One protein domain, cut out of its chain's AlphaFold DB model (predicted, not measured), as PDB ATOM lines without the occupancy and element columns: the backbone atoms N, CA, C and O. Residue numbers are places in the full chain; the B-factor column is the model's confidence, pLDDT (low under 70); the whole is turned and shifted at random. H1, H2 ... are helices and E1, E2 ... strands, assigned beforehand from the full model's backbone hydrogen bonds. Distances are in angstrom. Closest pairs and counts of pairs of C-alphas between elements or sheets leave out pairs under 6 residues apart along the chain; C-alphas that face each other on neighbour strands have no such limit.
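Overview. This is residues 16 to 136 of the 149 residues of the protein "CLUMA_CG008026, isoform A" of Clunio marinus (UniProt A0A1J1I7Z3). Two separate two-stranded hairpins, E1 with E2 and E3 with E4, have the short helix H1 between them and form one part of an elongated model; the longer helix H2 lies toward the other end, with part of the long loop of residues 21 to 48 alongside it. The printed part has 121 residues with two named helices and four named strands, in the order E1, E2, H1, E3, E4, H2, and each two-stranded sheet is antiparallel. The class is mixed, helices and strands, though under half of the residues are in named elements. The whole is only just compact, close to loose, with a radius of gyration of the C-alphas of 16.1 A, and spans 52 by 29 by 27 A.

Along the chain. E3 is residues 90 to 97, 23.6 A from first to last C-alpha, and E4 is residues 103 to 110, 22.3 A. E1 is residues 16 to 20, beginning at C-alpha 16 at (22.755, -33.745, -19.743), and E2 is residues 49 to 55, 17.6 A long. H1 is residues 66 to 73, with C-alpha 66 at (17.257, -40.839, -19.929). H2 is residues 118 to 135, 25.4 A long, and ends with C-alpha 135 at (-11.846, -25.858, -34.463).

Arrangement. E3 and E4 form a hairpin, antiparallel at 159 degrees between their directions; N 92 and O 108 are 3.0 A apart, and N 106 and O 94 are 2.9 A apart, both within hydrogen-bond range. The closest C-alphas of H1 and E4 are those of Ser 73 and Ser 108, 5.5 A apart, and those of H1 and E3 are Leu 72 and Phe 94, 6.5 A apart. The closest C-alphas of H1 and E2 are those of Thr 51 and Ser 66, 6.0 A apart, and those of H1 and E1 are Cys 18 and Cys 70, also 6.0 A apart. E1 and E2 form a second hairpin, antiparallel at 153 degrees, with N 17 and O 53 2.8 A apart, within hydrogen-bond range. E1 and E4 are near each other. H2 is apart from E1, E2, H1 and E3. In H1 and H2 every O i to N i+4 pair is within hydrogen-bond range.

Size, cuts and confidence. The two C-alphas farthest apart are those of Ser 60 and Val 136, 54.1 A. The printed part has no cut. The links from E1 to E2, of 28 residues, and from H1 to E3, of 16 residues, are long; the link from E3 to E4 is tight. The mean pLDDT of the printed part is 90.5, and residues 33 to 38 and residue 136 are under 70.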
ATOM      1  N   VAL A  16      23.744 -33.244 -18.785       97.94
ATOM      2  CA  VAL A  16      22.755 -33.745 -19.743       97.94
ATOM      3  C   VAL A  16      22.252 -32.597 -20.603       97.94
ATOM      4  O   VAL A  16      22.018 -31.499 -20.102       97.94
ATOM      5  N   ILE A  17      22.090 -32.862 -21.894       98.00
ATOM      6  CA  ILE A  17      21.421 -31.988 -22.849       98.00
ATOM      7  C   ILE A  17      20.150 -32.711 -23.281       98.00
ATOM      8  O   ILE A  17      20.221 -33.776 -23.893       98.00
ATOM      9  N   CYS A  18      19.001 -32.129 -22.955       97.62
ATOM     10  CA  CYS A  18      17.687 -32.599 -23.377       97.62
ATOM     11  C   CYS A  18      17.141 -31.651 -24.443       97.62
ATOM     12  O   CYS A  18      17.323 -30.440 -24.332       97.62
ATOM     13  N   GLY A  19      16.448 -32.178 -25.445       97.00
ATOM     14  CA  GLY A  19      15.881 -31.348 -26.500       97.00
ATOM     15  C   GLY A  19      14.985 -32.118 -27.453       97.00
ATOM     16  O   GLY A  19      14.450 -33.175 -27.109       97.00
ATOM     17  N   LEU A  20      14.804 -31.547 -28.639       96.38
ATOM     18  CA  LEU A  20      13.919 -32.072 -29.668       96.38
ATOM     19  C   LEU A  20      14.485 -33.346 -30.303       96.38
ATOM     20  O   LEU A  20      15.627 -33.367 -30.760       96.38
ATOM     21  N   ASP A  21      13.664 -34.393 -30.387       94.94
ATOM     22  CA  ASP A  21      14.030 -35.615 -31.094       94.94
ATOM     23  C   ASP A  21      13.819 -35.464 -32.603       94.94
ATOM     24  O   ASP A  21      12.717 -35.624 -33.124       94.94
ATOM     25  N   LEU A  22      14.896 -35.165 -33.322       93.38
ATOM     26  CA  LEU A  22      14.847 -35.045 -34.779       93.38
ATOM     27  C   LEU A  22      14.649 -36.393 -35.493       93.38
ATOM     28  O   LEU A  22      14.308 -36.389 -36.672       93.38
ATOM     29  N   GLU A  23      14.864 -37.524 -34.813       91.56
ATOM     30  CA  GLU A  23      14.732 -38.859 -35.411       91.56
ATOM     31  C   GLU A  23      13.277 -39.335 -35.405       91.56
ATOM     32  O   GLU A  23      12.787 -39.807 -36.428       91.56
ATOM     33  N   ASN A  24      12.580 -39.178 -34.275       89.69
ATOM     34  CA  ASN A  24      11.176 -39.591 -34.131       89.69
ATOM     35  C   ASN A  24      10.175 -38.447 -34.386       89.69
ATOM     36  O   ASN A  24       8.980 -38.689 -34.555       89.69
ATOM     37  N   GLY A  25      10.645 -37.201 -34.472       91.75
ATOM     38  CA  GLY A  25       9.818 -36.045 -34.799       91.75
ATOM     39  C   GLY A  25       8.945 -35.567 -33.634       91.75
ATOM     40  O   GLY A  25       9.362 -35.537 -32.478       91.75
ATOM     41  N   LEU A  26       7.725 -35.123 -33.956       92.88
ATOM     42  CA  LEU A  26       6.797 -34.527 -32.994       92.88
ATOM     43  C   LEU A  26       5.868 -35.577 -32.376       92.88
ATOM     44  O   LEU A  26       4.785 -35.843 -32.895       92.88
ATOM     45  N   GLU A  27       6.256 -36.120 -31.226       92.00
ATOM     46  CA  GLU A  27       5.384 -36.963 -30.404       92.00
ATOM     47  C   GLU A  27       4.764 -36.160 -29.260       92.00
ATOM     48  O   GLU A  27       5.481 -35.487 -28.524       92.00
ATOM     49  N   ALA A  28       3.445 -36.247 -29.075       90.00
ATOM     50  CA  ALA A  28       2.769 -35.597 -27.953       90.00
ATOM     51  C   ALA A  28       3.198 -36.207 -26.607       90.00
ATOM     52  O   ALA A  28       3.277 -37.434 -26.464       90.00
ATOM     53  N   ASP A  29       3.431 -35.356 -25.608       89.44
ATOM     54  CA  ASP A  29       3.730 -35.779 -24.242       89.44
ATOM     55  C   ASP A  29       2.448 -35.840 -23.400       89.44
ATOM     56  O   ASP A  29       1.998 -34.880 -22.777       89.44
ATOM     57  N   LEU A  30       1.845 -37.027 -23.380       82.81
ATOM     58  CA  LEU A  30       0.600 -37.272 -22.651       82.81
ATOM     59  C   LEU A  30       0.763 -37.185 -21.125       82.81
ATOM     60  O   LEU A  30      -0.234 -37.028 -20.421       82.81
ATOM     61  N   TYR A  31       1.990 -37.302 -20.608       78.69
ATOM     62  CA  TYR A  31       2.259 -37.225 -19.173       78.69
ATOM     63  C   TYR A  31       2.346 -35.775 -18.700       78.69
ATOM     64  O   TYR A  31       1.849 -35.464 -17.618       78.69
ATOM     65  N   ALA A  32       2.934 -34.894 -19.510       78.88
ATOM     66  CA  ALA A  32       3.045 -33.475 -19.191       78.88
ATOM     67  C   ALA A  32       1.711 -32.718 -19.343       78.88
ATOM     68  O   ALA A  32       1.401 -31.870 -18.504       78.88
ATOM     69  N   ASP A  33       0.893 -33.049 -20.350       68.62
ATOM     70  CA  ASP A  33      -0.395 -32.370 -20.583       68.62
ATOM     71  C   ASP A  33      -1.579 -32.983 -19.810       68.62
ATOM     72  O   ASP A  33      -2.676 -32.423 -19.811       68.62
ATOM     73  N   GLY A  34      -1.391 -34.125 -19.136       61.59
ATOM     74  CA  GLY A  34      -2.382 -34.761 -18.252       61.59
ATOM     75  C   GLY A  34      -3.671 -35.270 -18.922       61.59
ATOM     76  O   GLY A  34      -4.427 -36.004 -18.285       61.59
ATOM     77  N   VAL A  35      -3.937 -34.915 -20.185       55.78
ATOM     78  CA  VAL A  35      -5.092 -35.347 -20.987       55.78
ATOM     79  C   VAL A  35      -4.713 -35.377 -22.474       55.78
ATOM     80  O   VAL A  35      -4.080 -34.455 -22.983       55.78
ATOM     81  N   THR A  36      -5.169 -36.398 -23.204       59.06
ATOM     82  CA  THR A  36      -5.113 -36.518 -24.673       59.06
ATOM     83  C   THR A  36      -6.021 -35.487 -25.364       59.06
ATOM     84  O   THR A  36      -6.963 -35.852 -26.064       59.06
ATOM     85  N   ASN A  37      -5.822 -34.190 -25.150       58.06
ATOM     86  CA  ASN A  37      -6.667 -33.179 -25.777       58.06
ATOM     87  C   ASN A  37      -5.997 -32.649 -27.045       58.06
ATOM     88  O   ASN A  37      -5.341 -31.612 -27.040       58.06
ATOM     89  N   LEU A  38      -6.268 -33.314 -28.175       64.88
ATOM     90  CA  LEU A  38      -6.036 -32.768 -29.526       64.88
ATOM     91  C   LEU A  38      -6.772 -31.426 -29.762       64.88
ATOM     92  O   LEU A  38      -6.539 -30.762 -30.767       64.88
ATOM     93  N   ASN A  39      -7.615 -31.002 -28.818       74.69
ATOM     94  CA  ASN A  39      -8.282 -29.701 -28.782       74.69
ATOM     95  C   ASN A  39      -7.407 -28.570 -28.210       74.69
ATOM     96  O   ASN A  39      -7.857 -27.433 -28.146       74.69
ATOM     97  N   ILE A  40      -6.180 -28.851 -27.767       84.25
ATOM     98  CA  ILE A  40      -5.212 -27.807 -27.406       84.25
ATOM     99  C   ILE A  40      -4.523 -27.339 -28.698       84.25
ATOM    100  O   ILE A  40      -4.188 -28.193 -29.524       84.25
ATOM    101  N   PRO A  41      -4.276 -26.035 -28.914       88.75
ATOM    102  CA  PRO A  41      -3.472 -25.571 -30.042       88.75
ATOM    103  C   PRO A  41      -2.088 -26.246 -30.057       88.75
ATOM    104  O   PRO A  41      -1.453 -26.316 -29.009       88.75
ATOM    105  N   PRO A  42      -1.571 -26.721 -31.203       91.62
ATOM    106  CA  PRO A  42      -0.261 -27.376 -31.293       91.62
ATOM    107  C   PRO A  42       0.902 -26.626 -30.623       91.62
ATOM    108  O   PRO A  42       1.725 -27.254 -29.972       91.62
ATOM    109  N   LEU A  43       0.941 -25.290 -30.696       91.25
ATOM    110  CA  LEU A  43       1.961 -24.480 -30.007       91.25
ATOM    111  C   LEU A  43       1.826 -24.455 -28.470       91.25
ATOM    112  O   LEU A  43       2.787 -24.119 -27.782       91.25
ATOM    113  N   ASP A  44       0.662 -24.808 -27.928       88.44
ATOM    114  CA  ASP A  44       0.412 -24.871 -26.484       88.44
ATOM    115  C   ASP A  44       0.521 -26.292 -25.912       88.44
ATOM    116  O   ASP A  44       0.550 -26.452 -24.688       88.44
ATOM    117  N   ARG A  45       0.622 -27.308 -26.780       90.19
ATOM    118  CA  ARG A  45       0.843 -28.708 -26.395       90.19
ATOM    119  C   ARG A  45       2.271 -28.937 -25.919       90.19
ATOM    120  O   ARG A  45       3.205 -28.238 -26.325       90.19
ATOM    121  N   SER A  46       2.440 -29.972 -25.112       92.19
ATOM    122  CA  SER A  46       3.745 -30.541 -24.824       92.19
ATOM    123  C   SER A  46       4.086 -31.692 -25.766       92.19
ATOM    124  O   SER A  46       3.251 -32.506 -26.174       92.19
ATOM    125  N   TYR A  47       5.362 -31.744 -26.122       94.06
ATOM    126  CA  TYR A  47       5.962 -32.787 -26.932       94.06
ATOM    127  C   TYR A  47       7.034 -33.505 -26.125       94.06
ATOM    128  O   TYR A  47       7.634 -32.941 -25.201       94.06
ATOM    129  N   LYS A  48       7.289 -34.761 -26.482       94.00
ATOM    130  CA  LYS A  48       8.353 -35.533 -25.856       94.00
ATOM    131  C   LYS A  48       9.703 -34.903 -26.172       94.00
ATOM    132  O   LYS A  48       9.958 -34.434 -27.279       94.00
ATOM    133  N   SER A  49      10.576 -34.934 -25.175       95.69
ATOM    134  CA  SER A  49      11.985 -34.591 -25.336       95.69
ATOM    135  C   SER A  49      12.849 -35.844 -25.302       95.69
ATOM    136  O   SER A  49      12.431 -36.900 -24.827       95.69
ATOM    137  N   LYS A  50      14.077 -35.707 -25.795       96.88
ATOM    138  CA  LYS A  50      15.095 -36.754 -25.808       96.88
ATOM    139  C   LYS A  50      16.385 -36.244 -25.193       96.88
ATOM    140  O   LYS A  50      16.722 -35.067 -25.328       96.88
ATOM    141  N   THR A  51      17.131 -37.142 -24.552       97.50
ATOM    142  CA  THR A  51      18.518 -36.858 -24.180       97.50
ATOM    143  C   THR A  51      19.355 -36.854 -25.455       97.50
ATOM    144  O   THR A  51      19.567 -37.898 -26.067       97.50
ATOM    145  N   LEU A  52      19.821 -35.676 -25.856       96.94
ATOM    146  CA  LEU A  52      20.672 -35.473 -27.027       96.94
ATOM    147  C   LEU A  52      22.124 -35.844 -26.728       96.94
ATOM    148  O   LEU A  52      22.828 -36.378 -27.580       96.94
ATOM    149  N   ALA A  53      22.573 -35.564 -25.505       97.50
ATOM    150  CA  ALA A  53      23.896 -35.929 -25.028       97.50
ATOM    151  C   ALA A  53      23.908 -36.015 -23.504       97.50
ATOM    152  O   ALA A  53      23.184 -35.288 -22.823       97.50
ATOM    153  N   HIS A  54      24.787 -36.853 -22.962       97.62
ATOM    154  CA  HIS A  54      25.116 -36.815 -21.546       97.62
ATOM    155  C   HIS A  54      26.576 -37.191 -21.298       97.62
ATOM    156  O   HIS A  54      27.209 -37.886 -22.095       97.62
ATOM    157  N   TYR A  55      27.108 -36.738 -20.169       95.81
ATOM    158  CA  TYR A  55      28.432 -37.099 -19.688       95.81
ATOM    159  C   TYR A  55      28.413 -37.312 -18.170       95.81
ATOM    160  O   TYR A  55      27.831 -36.494 -17.459       95.81
ATOM    161  N   PRO A  56      29.088 -38.347 -17.648       94.56
ATOM    162  CA  PRO A  56      29.745 -39.426 -18.382       94.56
ATOM    163  C   PRO A  56      28.718 -40.400 -18.976       94.56
ATOM    164  O   PRO A  56      27.535 -40.360 -18.645       94.56
ATOM    165  N   VAL A  57      29.179 -41.308 -19.842       90.94
ATOM    166  CA  VAL A  57      28.325 -42.365 -20.418       90.94
ATOM    167  C   VAL A  57      27.807 -43.313 -19.327       90.94
ATOM    168  O   VAL A  57      26.691 -43.814 -19.401       90.94
ATOM    169  N   HIS A  58      28.599 -43.543 -18.278       89.00
ATOM    170  CA  HIS A  58      28.234 -44.447 -17.195       89.00
ATOM    171  C   HIS A  58      28.739 -43.942 -15.841       89.00
ATOM    172  O   HIS A  58      29.896 -43.535 -15.711       89.00
ATOM    173  N   VAL A  59      27.884 -44.032 -14.821       90.12
ATOM    174  CA  VAL A  59      28.239 -43.833 -13.415       90.12
ATOM    175  C   VAL A  59      27.937 -45.123 -12.661       90.12
ATOM    176  O   VAL A  59      26.798 -45.582 -12.597       90.12
ATOM    177  N   SER A  60      28.974 -45.719 -12.070       88.75
ATOM    178  CA  SER A  60      28.824 -46.950 -11.291       88.75
ATOM    179  C   SER A  60      27.841 -46.742 -10.142       88.75
ATOM    180  O   SER A  60      28.009 -45.836  -9.325       88.75
ATOM    181  N   GLY A  61      26.836 -47.613 -10.061       86.56
ATOM    182  CA  GLY A  61      25.809 -47.559  -9.026       86.56
ATOM    183  C   GLY A  61      24.766 -46.461  -9.222       86.56
ATOM    184  O   GLY A  61      23.898 -46.358  -8.374       86.56
ATOM    185  N   ASN A  62      24.815 -45.656 -10.284       88.69
ATOM    186  CA  ASN A  62      23.765 -44.698 -10.636       88.69
ATOM    187  C   ASN A  62      23.486 -44.802 -12.145       88.69
ATOM    188  O   ASN A  62      24.031 -43.999 -12.891       88.69
ATOM    189  N   PRO A  63      22.747 -45.821 -12.629       90.44
ATOM    190  CA  PRO A  63      22.455 -45.961 -14.055       90.44
ATOM    191  C   PRO A  63      21.750 -44.721 -14.618       90.44
ATOM    192  O   PRO A  63      20.923 -44.110 -13.943       90.44
ATOM    193  N   PHE A  64      22.063 -44.359 -15.864       93.75
ATOM    194  CA  PHE A  64      21.459 -43.189 -16.492       93.75
ATOM    195  C   PHE A  64      20.012 -43.479 -16.905       93.75
ATOM    196  O   PHE A  64      19.767 -44.293 -17.796       93.75
ATOM    197  N   ASP A  65      19.064 -42.788 -16.278       93.31
ATOM    198  CA  ASP A  65      17.652 -42.799 -16.659       93.31
ATOM    199  C   ASP A  65      17.352 -41.625 -17.601       93.31
ATOM    200  O   ASP A  65      16.981 -40.532 -17.173       93.31
ATOM    201  N   SER A  66      17.523 -41.856 -18.905       94.50
ATOM    202  CA  SER A  66      17.257 -40.839 -19.929       94.50
ATOM    203  C   SER A  66      15.828 -40.298 -19.861       94.50
ATOM    204  O   SER A  66      15.620 -39.108 -20.083       94.50
ATOM    205  N   TYR A  67      14.837 -41.153 -19.603       93.00
ATOM    206  CA  TYR A  67      13.431 -40.759 -19.651       93.00
ATOM    207  C   TYR A  67      13.064 -39.889 -18.448       93.00
ATOM    208  O   TYR A  67      12.553 -38.780 -18.614       93.00
ATOM    209  N   GLY A  68      13.388 -40.356 -17.237       93.75
ATOM    210  CA  GLY A  68      13.133 -39.604 -16.013       93.75
ATOM    211  C   GLY A  68      13.876 -38.272 -15.997       93.75
ATOM    212  O   GLY A  68      13.300 -37.253 -15.619       93.75
ATOM    213  N   ILE A  69      15.121 -38.239 -16.481       95.38
ATOM    214  CA  ILE A  69      15.881 -36.991 -16.587       95.38
ATOM    215  C   ILE A  69      15.235 -36.016 -17.572       95.38
ATOM    216  O   ILE A  69      15.087 -34.846 -17.221       95.38
ATOM    217  N   CYS A  70      14.806 -36.454 -18.758       95.62
ATOM    218  CA  CYS A  70      14.079 -35.599 -19.701       95.62
ATOM    219  C   CYS A  70      12.803 -35.012 -19.078       95.62
ATOM    220  O   CYS A  70      12.608 -33.797 -19.111       95.62
ATOM    221  N   MET A  71      11.989 -35.856 -18.439       93.94
ATOM    222  CA  MET A  71      10.738 -35.452 -17.789       93.94
ATOM    223  C   MET A  71      10.967 -34.426 -16.668       93.94
ATOM    224  O   MET A  71      10.245 -33.439 -16.557       93.94
ATOM    225  N   LEU A  72      11.999 -34.620 -15.842       95.25
ATOM    226  CA  LEU A  72      12.337 -33.696 -14.754       95.25
ATOM    227  C   LEU A  72      13.002 -32.404 -15.261       95.25
ATOM    228  O   LEU A  72      12.841 -31.337 -14.658       95.25
ATOM    229  N   SER A  73      13.728 -32.487 -16.380       96.44
ATOM    230  CA  SER A  73      14.378 -31.334 -17.014       96.44
ATOM    231  C   SER A  73      13.385 -30.423 -17.729       96.44
ATOM    232  O   SER A  73      13.601 -29.218 -17.802       96.44
ATOM    233  N   LEU A  74      12.279 -30.980 -18.224       95.44
ATOM    234  CA  LEU A  74      11.189 -30.259 -18.875       95.44
ATOM    235  C   LEU A  74       9.853 -30.658 -18.225       95.44
ATOM    236  O   LEU A  74       9.090 -31.421 -18.809       95.44
ATOM    237  N   PRO A  75       9.523 -30.129 -17.031       92.00
ATOM    238  CA  PRO A  75       8.344 -30.557 -16.266       92.00
ATOM    239  C   PRO A  75       7.003 -30.194 -16.922       92.00
ATOM    240  O   PRO A  75       5.961 -30.663 -16.481       92.00
ATOM    241  N   GLN A  76       7.015 -29.336 -17.948       91.06
ATOM    242  CA  GLN A  76       5.851 -29.029 -18.792       91.06
ATOM    243  C   GLN A  76       6.007 -29.605 -20.210       91.06
ATOM    244  O   GLN A  76       5.374 -29.111 -21.141       91.06
ATOM    245  N   GLY A  77       6.907 -30.576 -20.375       92.88
ATOM    246  CA  GLY A  77       7.361 -31.111 -21.652       92.88
ATOM    247  C   GLY A  77       8.056 -30.080 -22.547       92.88
ATOM    248  O   GLY A  77       8.277 -28.922 -22.173       92.88
ATOM    249  N   LEU A  78       8.442 -30.525 -23.742       95.19
ATOM    250  CA  LEU A  78       9.030 -29.670 -24.769       95.19
ATOM    251  C   LEU A  78       7.925 -28.849 -25.430       95.19
ATOM    252  O   LEU A  78       6.907 -29.396 -25.844       95.19
ATOM    253  N   LYS A  79       8.127 -27.536 -25.545       93.44
ATOM    254  CA  LYS A  79       7.148 -26.622 -26.141       93.44
ATOM    255  C   LYS A  79       7.747 -25.878 -27.316       93.44
ATOM    256  O   LYS A  79       8.924 -25.527 -27.306       93.44
ATOM    257  N   PHE A  80       6.900 -25.585 -28.292       94.56
ATOM    258  CA  PHE A  80       7.246 -24.728 -29.414       94.56
ATOM    259  C   PHE A  80       6.721 -23.324 -29.166       94.56
ATOM    260  O   PHE A  80       5.647 -23.131 -28.604       94.56
ATOM    261  N   ARG A  81       7.493 -22.327 -29.587       93.94
ATOM    262  CA  ARG A  81       7.127 -20.920 -29.474       93.94
ATOM    263  C   ARG A  81       7.476 -20.201 -30.762       93.94
ATOM    264  O   ARG A  81       8.444 -20.536 -31.434       93.94
ATOM    265  N   THR A  82       6.674 -19.197 -31.081       90.56
ATOM    266  CA  THR A  82       6.976 -18.222 -32.135       90.56
ATOM    267  C   THR A  82       7.632 -16.986 -31.524       90.56
ATOM    268  O   THR A  82       7.570 -16.789 -30.311       90.56
ATOM    269  N   GLN A  83       8.178 -16.099 -32.358       86.19
ATOM    270  CA  GLN A  83       8.803 -14.843 -31.911       86.19
ATOM    271  C   GLN A  83       7.848 -13.901 -31.154       86.19
ATOM    272  O   GLN A  83       8.297 -12.999 -30.456       86.19
ATOM    273  N   LYS A  84       6.529 -14.108 -31.268       88.38
ATOM    274  CA  LYS A  84       5.519 -13.341 -30.522       88.38
ATOM    275  C   LYS A  84       5.446 -13.721 -29.042       88.38
ATOM    276  O   LYS A  84       4.843 -12.995 -28.259       88.38
ATOM    277  N   HIS A  85       5.993 -14.874 -28.672       90.94
ATOM    278  CA  HIS A  85       5.959 -15.368 -27.305       90.94
ATOM    279  C   HIS A  85       7.161 -14.866 -26.508       90.94
ATOM    280  O   HIS A  85       8.241 -14.643 -27.049       90.94
ATOM    281  N   GLU A  86       6.993 -14.771 -25.192       88.94
ATOM    282  CA  GLU A  86       8.123 -14.584 -24.292       88.94
ATOM    283  C   GLU A  86       8.990 -15.856 -24.272       88.94
ATOM    284  O   GLU A  86       8.544 -16.927 -23.854       88.94
ATOM    285  N   ILE A  87      10.236 -15.730 -24.732       91.00
ATOM    286  CA  ILE A  87      11.213 -16.827 -24.837       91.00
ATOM    287  C   ILE A  87      12.332 -16.731 -23.788       91.00
ATOM    288  O   ILE A  87      13.418 -17.281 -23.974       91.00
ATOM    289  N   THR A  88      12.077 -16.034 -22.676       94.25
ATOM    290  CA  THR A  88      13.038 -15.845 -21.580       94.25
ATOM    291  C   THR A  88      13.490 -17.199 -21.004       94.25
ATOM    292  O   THR A  88      12.637 -18.009 -20.624       94.25
ATOM    293  N   PRO A  89      14.810 -17.465 -20.897       96.19
ATOM    294  CA  PRO A  89      15.319 -18.679 -20.268       96.19
ATOM    295  C   PRO A  89      14.853 -18.828 -18.817       96.19
ATOM    296  O   PRO A  89      14.757 -17.852 -18.072       96.19
ATOM    297  N   ARG A  90      14.599 -20.065 -18.391       95.25
ATOM    298  CA  ARG A  90      14.125 -20.396 -17.045       95.25
ATOM    299  C   ARG A  90      15.052 -21.387 -16.372       95.25
ATOM    300  O   ARG A  90      15.522 -22.329 -16.995       95.25
ATOM    301  N   PHE A  91      15.260 -21.193 -15.078       97.50
ATOM    302  CA  PHE A  91      16.015 -22.117 -14.247       97.50
ATOM    303  C   PHE A  91      15.096 -22.772 -13.219       97.50
ATOM    304  O   PHE A  91      14.295 -22.084 -12.580       97.50
ATOM    305  N   HIS A  92      15.224 -24.083 -13.029       97.75
ATOM    306  CA  HIS A  92      14.559 -24.787 -11.935       97.75
ATOM    307  C   HIS A  92      15.400 -25.940 -11.405       97.75
ATOM    308  O   HIS A  92      16.230 -26.519 -12.101       97.75
ATOM    309  N   SER A  93      15.154 -26.283 -10.147       97.56
ATOM    310  CA  SER A  93      15.692 -27.479  -9.510       97.56
ATOM    311  C   SER A  93      14.648 -28.588  -9.477       97.56
ATOM    312  O   SER A  93      13.450 -28.317  -9.389       97.56
ATOM    313  N   PHE A  94      15.104 -29.830  -9.441       96.56
ATOM    314  CA  PHE A  94      14.271 -31.000  -9.206       96.56
ATOM    315  C   PHE A  94      14.995 -31.996  -8.297       96.56
ATOM    316  O   PHE A  94      16.210 -31.916  -8.096       96.56
ATOM    317  N   ALA A  95      14.244 -32.944  -7.744       94.94
ATOM    318  CA  ALA A  95      14.802 -34.058  -6.996       94.94
ATOM    319  C   ALA A  95      14.083 -35.356  -7.369       94.94
ATOM    320  O   ALA A  95      12.877 -35.353  -7.609       94.94
ATOM    321  N   SER A  96      14.823 -36.459  -7.389       91.69
ATOM    322  CA  SER A  96      14.285 -37.805  -7.579       91.69
ATOM    323  C   SER A  96      14.824 -38.744  -6.508       91.69
ATOM    324  O   SER A  96      15.866 -38.492  -5.899       91.69
ATOM    325  N   THR A  97      14.095 -39.823  -6.247       91.25
ATOM    326  CA  THR A  97      14.538 -40.876  -5.328       91.25
ATOM    327  C   THR A  97      14.895 -42.097  -6.155       91.25
ATOM    328  O   THR A  97      14.081 -42.562  -6.950       91.25
ATOM    329  N   ARG A  98      16.114 -42.592  -5.973       86.44
ATOM    330  CA  ARG A  98      16.591 -43.834  -6.576       86.44
ATOM    331  C   ARG A  98      15.958 -45.046  -5.904       86.44
ATOM    332  O   ARG A  98      15.469 -44.971  -4.778       86.44
ATOM    333  N   ASP A  99      16.033 -46.172  -6.589       85.75
ATOM    334  CA  ASP A  99      15.638 -47.488  -6.089       85.75
ATOM    335  C   ASP A  99      16.380 -47.894  -4.803       85.75
ATOM    336  O   ASP A  99      15.784 -48.489  -3.909       85.75
ATOM    337  N   ASP A 100      17.645 -47.491  -4.652       86.62
ATOM    338  CA  ASP A 100      18.429 -47.672  -3.422       86.62
ATOM    339  C   ASP A 100      18.078 -46.679  -2.292       86.62
ATOM    340  O   ASP A 100      18.767 -46.617  -1.272       86.62
ATOM    341  N   GLY A 101      17.019 -45.883  -2.466       88.38
ATOM    342  CA  GLY A 101      16.512 -44.921  -1.489       88.38
ATOM    343  C   GLY A 101      17.309 -43.616  -1.405       88.38
ATOM    344  O   GLY A 101      16.937 -42.722  -0.639       88.38
ATOM    345  N   LYS A 102      18.389 -43.460  -2.182       87.19
ATOM    346  CA  LYS A 102      19.153 -42.207  -2.215       87.19
ATOM    347  C   LYS A 102      18.405 -41.130  -2.988       87.19
ATOM    348  O   LYS A 102      17.761 -41.394  -4.000       87.19
ATOM    349  N   ARG A 103      18.542 -39.885  -2.533       90.62
ATOM    350  CA  ARG A 103      18.016 -38.713  -3.238       90.62
ATOM    351  C   ARG A 103      19.037 -38.192  -4.240       90.62
ATOM    352  O   ARG A 103      20.189 -37.962  -3.879       90.62
ATOM    353  N   CYS A 104      18.586 -37.964  -5.464       91.00
ATOM    354  CA  CYS A 104      19.304 -37.241  -6.501       91.00
ATOM    355  C   CYS A 104      18.741 -35.828  -6.606       91.00
ATOM    356  O   CYS A 104      17.528 -35.634  -6.548       91.00
ATOM    357  N   TYR A 105      19.624 -34.853  -6.794       95.00
ATOM    358  CA  TYR A 105      19.266 -33.454  -6.995       95.00
ATOM    359  C   TYR A 105      19.750 -33.021  -8.372       95.00
ATOM    360  O   TYR A 105      20.866 -33.357  -8.768       95.00
ATOM    361  N   GLY A 106      18.912 -32.285  -9.089       96.25
ATOM    362  CA  GLY A 106      19.219 -31.789 -10.421       96.25
ATOM    363  C   GLY A 106      18.805 -30.339 -10.591       96.25
ATOM    364  O   GLY A 106      17.940 -29.822  -9.883       96.25
ATOM    365  N   PHE A 107      19.444 -29.688 -11.554       97.62
ATOM    366  CA  PHE A 107      19.182 -28.310 -11.939       97.62
ATOM    367  C   PHE A 107      19.086 -28.246 -13.457       97.62
ATOM    368  O   PHE A 107      19.901 -28.852 -14.149       97.62
ATOM    369  N   SER A 108      18.096 -27.520 -13.964       98.00
ATOM    370  CA  SER A 108      17.851 -27.360 -15.396       98.00
ATOM    371  C   SER A 108      17.845 -25.895 -15.768       98.00
ATOM    372  O   SER A 108      17.208 -25.083 -15.097       98.00
ATOM    373  N   LEU A 109      18.517 -25.584 -16.870       98.12
ATOM    374  CA  LEU A 109      18.341 -24.345 -17.606       98.12
ATOM    375  C   LEU A 109      17.541 -24.671 -18.867       98.12
ATOM    376  O   LEU A 109      18.009 -25.412 -19.726       98.12
ATOM    377  N   VAL A 110      16.340 -24.116 -18.964       97.38
ATOM    378  CA  VAL A 110      15.429 -24.290 -20.093       97.38
ATOM    379  C   VAL A 110      15.458 -23.023 -20.930       97.38
ATOM    380  O   VAL A 110      15.236 -21.927 -20.416       97.38
ATOM    381  N   PHE A 111      15.718 -23.166 -22.220       96.69
ATOM    382  CA  PHE A 111      15.743 -22.069 -23.177       96.69
ATOM    383  C   PHE A 111      15.205 -22.550 -24.523       96.69
ATOM    384  O   PHE A 111      15.098 -23.753 -24.761       96.69
ATOM    385  N   TYR A 112      14.849 -21.604 -25.385       95.69
ATOM    386  CA  TYR A 112      14.413 -21.897 -26.744       95.69
ATOM    387  C   TYR A 112      15.582 -21.763 -27.710       95.69
ATOM    388  O   TYR A 112      16.387 -20.836 -27.601       95.69
ATOM    389  N   GLU A 113      15.637 -22.664 -28.681       94.06
ATOM    390  CA  GLU A 113      16.506 -22.561 -29.845       94.06
ATOM    391  C   GLU A 113      15.669 -22.483 -31.123       94.06
ATOM    392  O   GLU A 113      14.525 -22.940 -31.177       94.06
ATOM    393  N   GLU A 114      16.238 -21.885 -32.166       93.69
ATOM    394  CA  GLU A 114      15.597 -21.836 -33.474       93.69
ATOM    395  C   GLU A 114      15.555 -23.241 -34.094       93.69
ATOM    396  O   GLU A 114      16.589 -23.875 -34.313       93.69
ATOM    397  N   THR A 115      14.355 -23.718 -34.429       92.56
ATOM    398  CA  THR A 115      14.197 -24.989 -35.143       92.56
ATOM    399  C   THR A 115      14.489 -24.791 -36.628       92.56
ATOM    400  O   THR A 115      13.708 -24.174 -37.342       92.56
ATOM    401  N   LYS A 116      15.606 -25.352 -37.101       92.50
ATOM    402  CA  LYS A 116      16.019 -25.302 -38.520       92.50
ATOM    403  C   LYS A 116      15.644 -26.549 -39.320       92.50
ATOM    404  O   LYS A 116      15.926 -26.630 -40.510       92.50
ATOM    405  N   ASN A 117      15.059 -27.548 -38.664       94.94
ATOM    406  CA  ASN A 117      14.677 -28.794 -39.308       94.94
ATOM    407  C   ASN A 117      13.349 -28.614 -40.058       94.94
ATOM    408  O   ASN A 117      12.303 -28.444 -39.433       94.94
ATOM    409  N   GLU A 118      13.395 -28.683 -41.389       95.38
ATOM    410  CA  GLU A 118      12.221 -28.489 -42.248       95.38
ATOM    411  C   GLU A 118      11.101 -29.488 -41.943       95.38
ATOM    412  O   GLU A 118       9.944 -29.084 -41.864       95.38
ATOM    413  N   ASN A 119      11.427 -30.757 -41.673       95.00
ATOM    414  CA  ASN A 119      10.418 -31.776 -41.372       95.00
ATOM    415  C   ASN A 119       9.636 -31.432 -40.099       95.00
ATOM    416  O   ASN A 119       8.418 -31.598 -40.060       95.00
ATOM    417  N   ILE A 120      10.316 -30.914 -39.071       95.81
ATOM    418  CA  ILE A 120       9.664 -30.453 -37.840       95.81
ATOM    419  C   ILE A 120       8.775 -29.243 -38.126       95.81
ATOM    420  O   ILE A 120       7.629 -29.205 -37.676       95.81
ATOM    421  N   CYS A 121       9.277 -28.269 -38.889       94.69
ATOM    422  CA  CYS A 121       8.509 -27.080 -39.253       94.69
ATOM    423  C   CYS A 121       7.245 -27.452 -40.042       94.69
ATOM    424  O   CYS A 121       6.149 -27.018 -39.686       94.69
ATOM    425  N   THR A 122       7.366 -28.314 -41.053       95.50
ATOM    426  CA  THR A 122       6.237 -28.815 -41.848       95.50
ATOM    427  C   THR A 122       5.255 -29.616 -40.998       95.50
ATOM    428  O   THR A 122       4.042 -29.435 -41.132       95.50
ATOM    429  N   ALA A 123       5.738 -30.469 -40.090       95.19
ATOM    430  CA  ALA A 123       4.874 -31.205 -39.173       95.19
ATOM    431  C   ALA A 123       4.086 -30.257 -38.255       95.19
ATOM    432  O   ALA A 123       2.870 -30.398 -38.129       95.19
ATOM    433  N   MET A 124       4.739 -29.243 -37.674       95.12
ATOM    434  CA  MET A 124       4.074 -28.242 -36.834       95.12
ATOM    435  C   MET A 124       3.022 -27.444 -37.620       95.12
ATOM    436  O   MET A 124       1.895 -27.281 -37.152       95.12
ATOM    437  N   GLN A 125       3.347 -27.002 -38.839       93.75
ATOM    438  CA  GLN A 125       2.408 -26.308 -39.730       93.75
ATOM    439  C   GLN A 125       1.206 -27.184 -40.101       93.75
ATOM    440  O   GLN A 125       0.068 -26.707 -40.133       93.75
ATOM    441  N   THR A 126       1.438 -28.476 -40.342       94.56
ATOM    442  CA  THR A 126       0.377 -29.449 -40.631       94.56
ATOM    443  C   THR A 126      -0.544 -29.600 -39.423       94.56
ATOM    444  O   THR A 126      -1.758 -29.454 -39.563       94.56
ATOM    445  N   LEU A 127       0.013 -29.795 -38.221       92.75
ATOM    446  CA  LEU A 127      -0.763 -29.885 -36.982       92.75
ATOM    447  C   LEU A 127      -1.592 -28.619 -36.733       92.75
ATOM    448  O   LEU A 127      -2.747 -28.723 -36.323       92.75
ATOM    449  N   GLN A 128      -1.029 -27.438 -37.000       91.88
ATOM    450  CA  GLN A 128      -1.752 -26.171 -36.865       91.88
ATOM    451  C   GLN A 128      -2.889 -26.043 -37.875       91.88
ATOM    452  O   GLN A 128      -4.007 -25.684 -37.509       91.88
ATOM    453  N   SER A 129      -2.644 -26.412 -39.132       91.75
ATOM    454  CA  SER A 129      -3.660 -26.382 -40.188       91.75
ATOM    455  C   SER A 129      -4.831 -27.318 -39.880       91.75
ATOM    456  O   SER A 129      -5.992 -26.940 -40.061       91.75
ATOM    457  N   MET A 130      -4.535 -28.519 -39.370       90.69
ATOM    458  CA  MET A 130      -5.547 -29.473 -38.905       90.69
ATOM    459  C   MET A 130      -6.355 -28.885 -37.746       90.69
ATOM    460  O   MET A 130      -7.577 -28.812 -37.826       90.69
ATOM    461  N   TYR A 131      -5.676 -28.364 -36.718       89.19
ATOM    462  CA  TYR A 131      -6.330 -27.761 -35.558       89.19
ATOM    463  C   TYR A 131      -7.277 -26.615 -35.946       89.19
ATOM    464  O   TYR A 131      -8.423 -26.588 -35.498       89.19
ATOM    465  N   ILE A 132      -6.832 -25.702 -36.816       88.44
ATOM    466  CA  ILE A 132      -7.643 -24.582 -37.310       88.44
ATOM    467  C   ILE A 132      -8.842 -25.087 -38.118       88.44
ATOM    468  O   ILE A 132      -9.943 -24.567 -37.962       88.44
ATOM    469  N   THR A 133      -8.655 -26.094 -38.973       87.62
ATOM    470  CA  THR A 133      -9.741 -26.644 -39.800       87.62
ATOM    471  C   THR A 133     -10.829 -27.292 -38.950       87.62
ATOM    472  O   THR A 133     -12.010 -27.096 -39.238       87.62
ATOM    473  N   ASP A 134     -10.434 -28.000 -37.893       82.56
ATOM    474  CA  ASP A 134     -11.352 -28.726 -37.017       82.56
ATOM    475  C   ASP A 134     -12.028 -27.815 -35.974       82.56
ATOM    476  O   ASP A 134     -13.139 -28.111 -35.534       82.56
ATOM    477  N   ASN A 135     -11.394 -26.697 -35.585       72.31
ATOM    478  CA  ASN A 135     -11.846 -25.858 -34.463       72.31
ATOM    479  C   ASN A 135     -12.251 -24.417 -34.837       72.31
ATOM    480  O   ASN A 135     -12.863 -23.737 -34.011       72.31
ATOM    481  N   VAL A 136     -11.959 -23.918 -36.047       62.91
ATOM    482  CA  VAL A 136     -12.328 -22.551 -36.474       62.91
ATOM    483  C   VAL A 136     -13.461 -22.594 -37.512       62.91
ATOM    484  O   VAL A 136     -13.260 -23.092 -38.623       62.91
TER     485      VAL A 136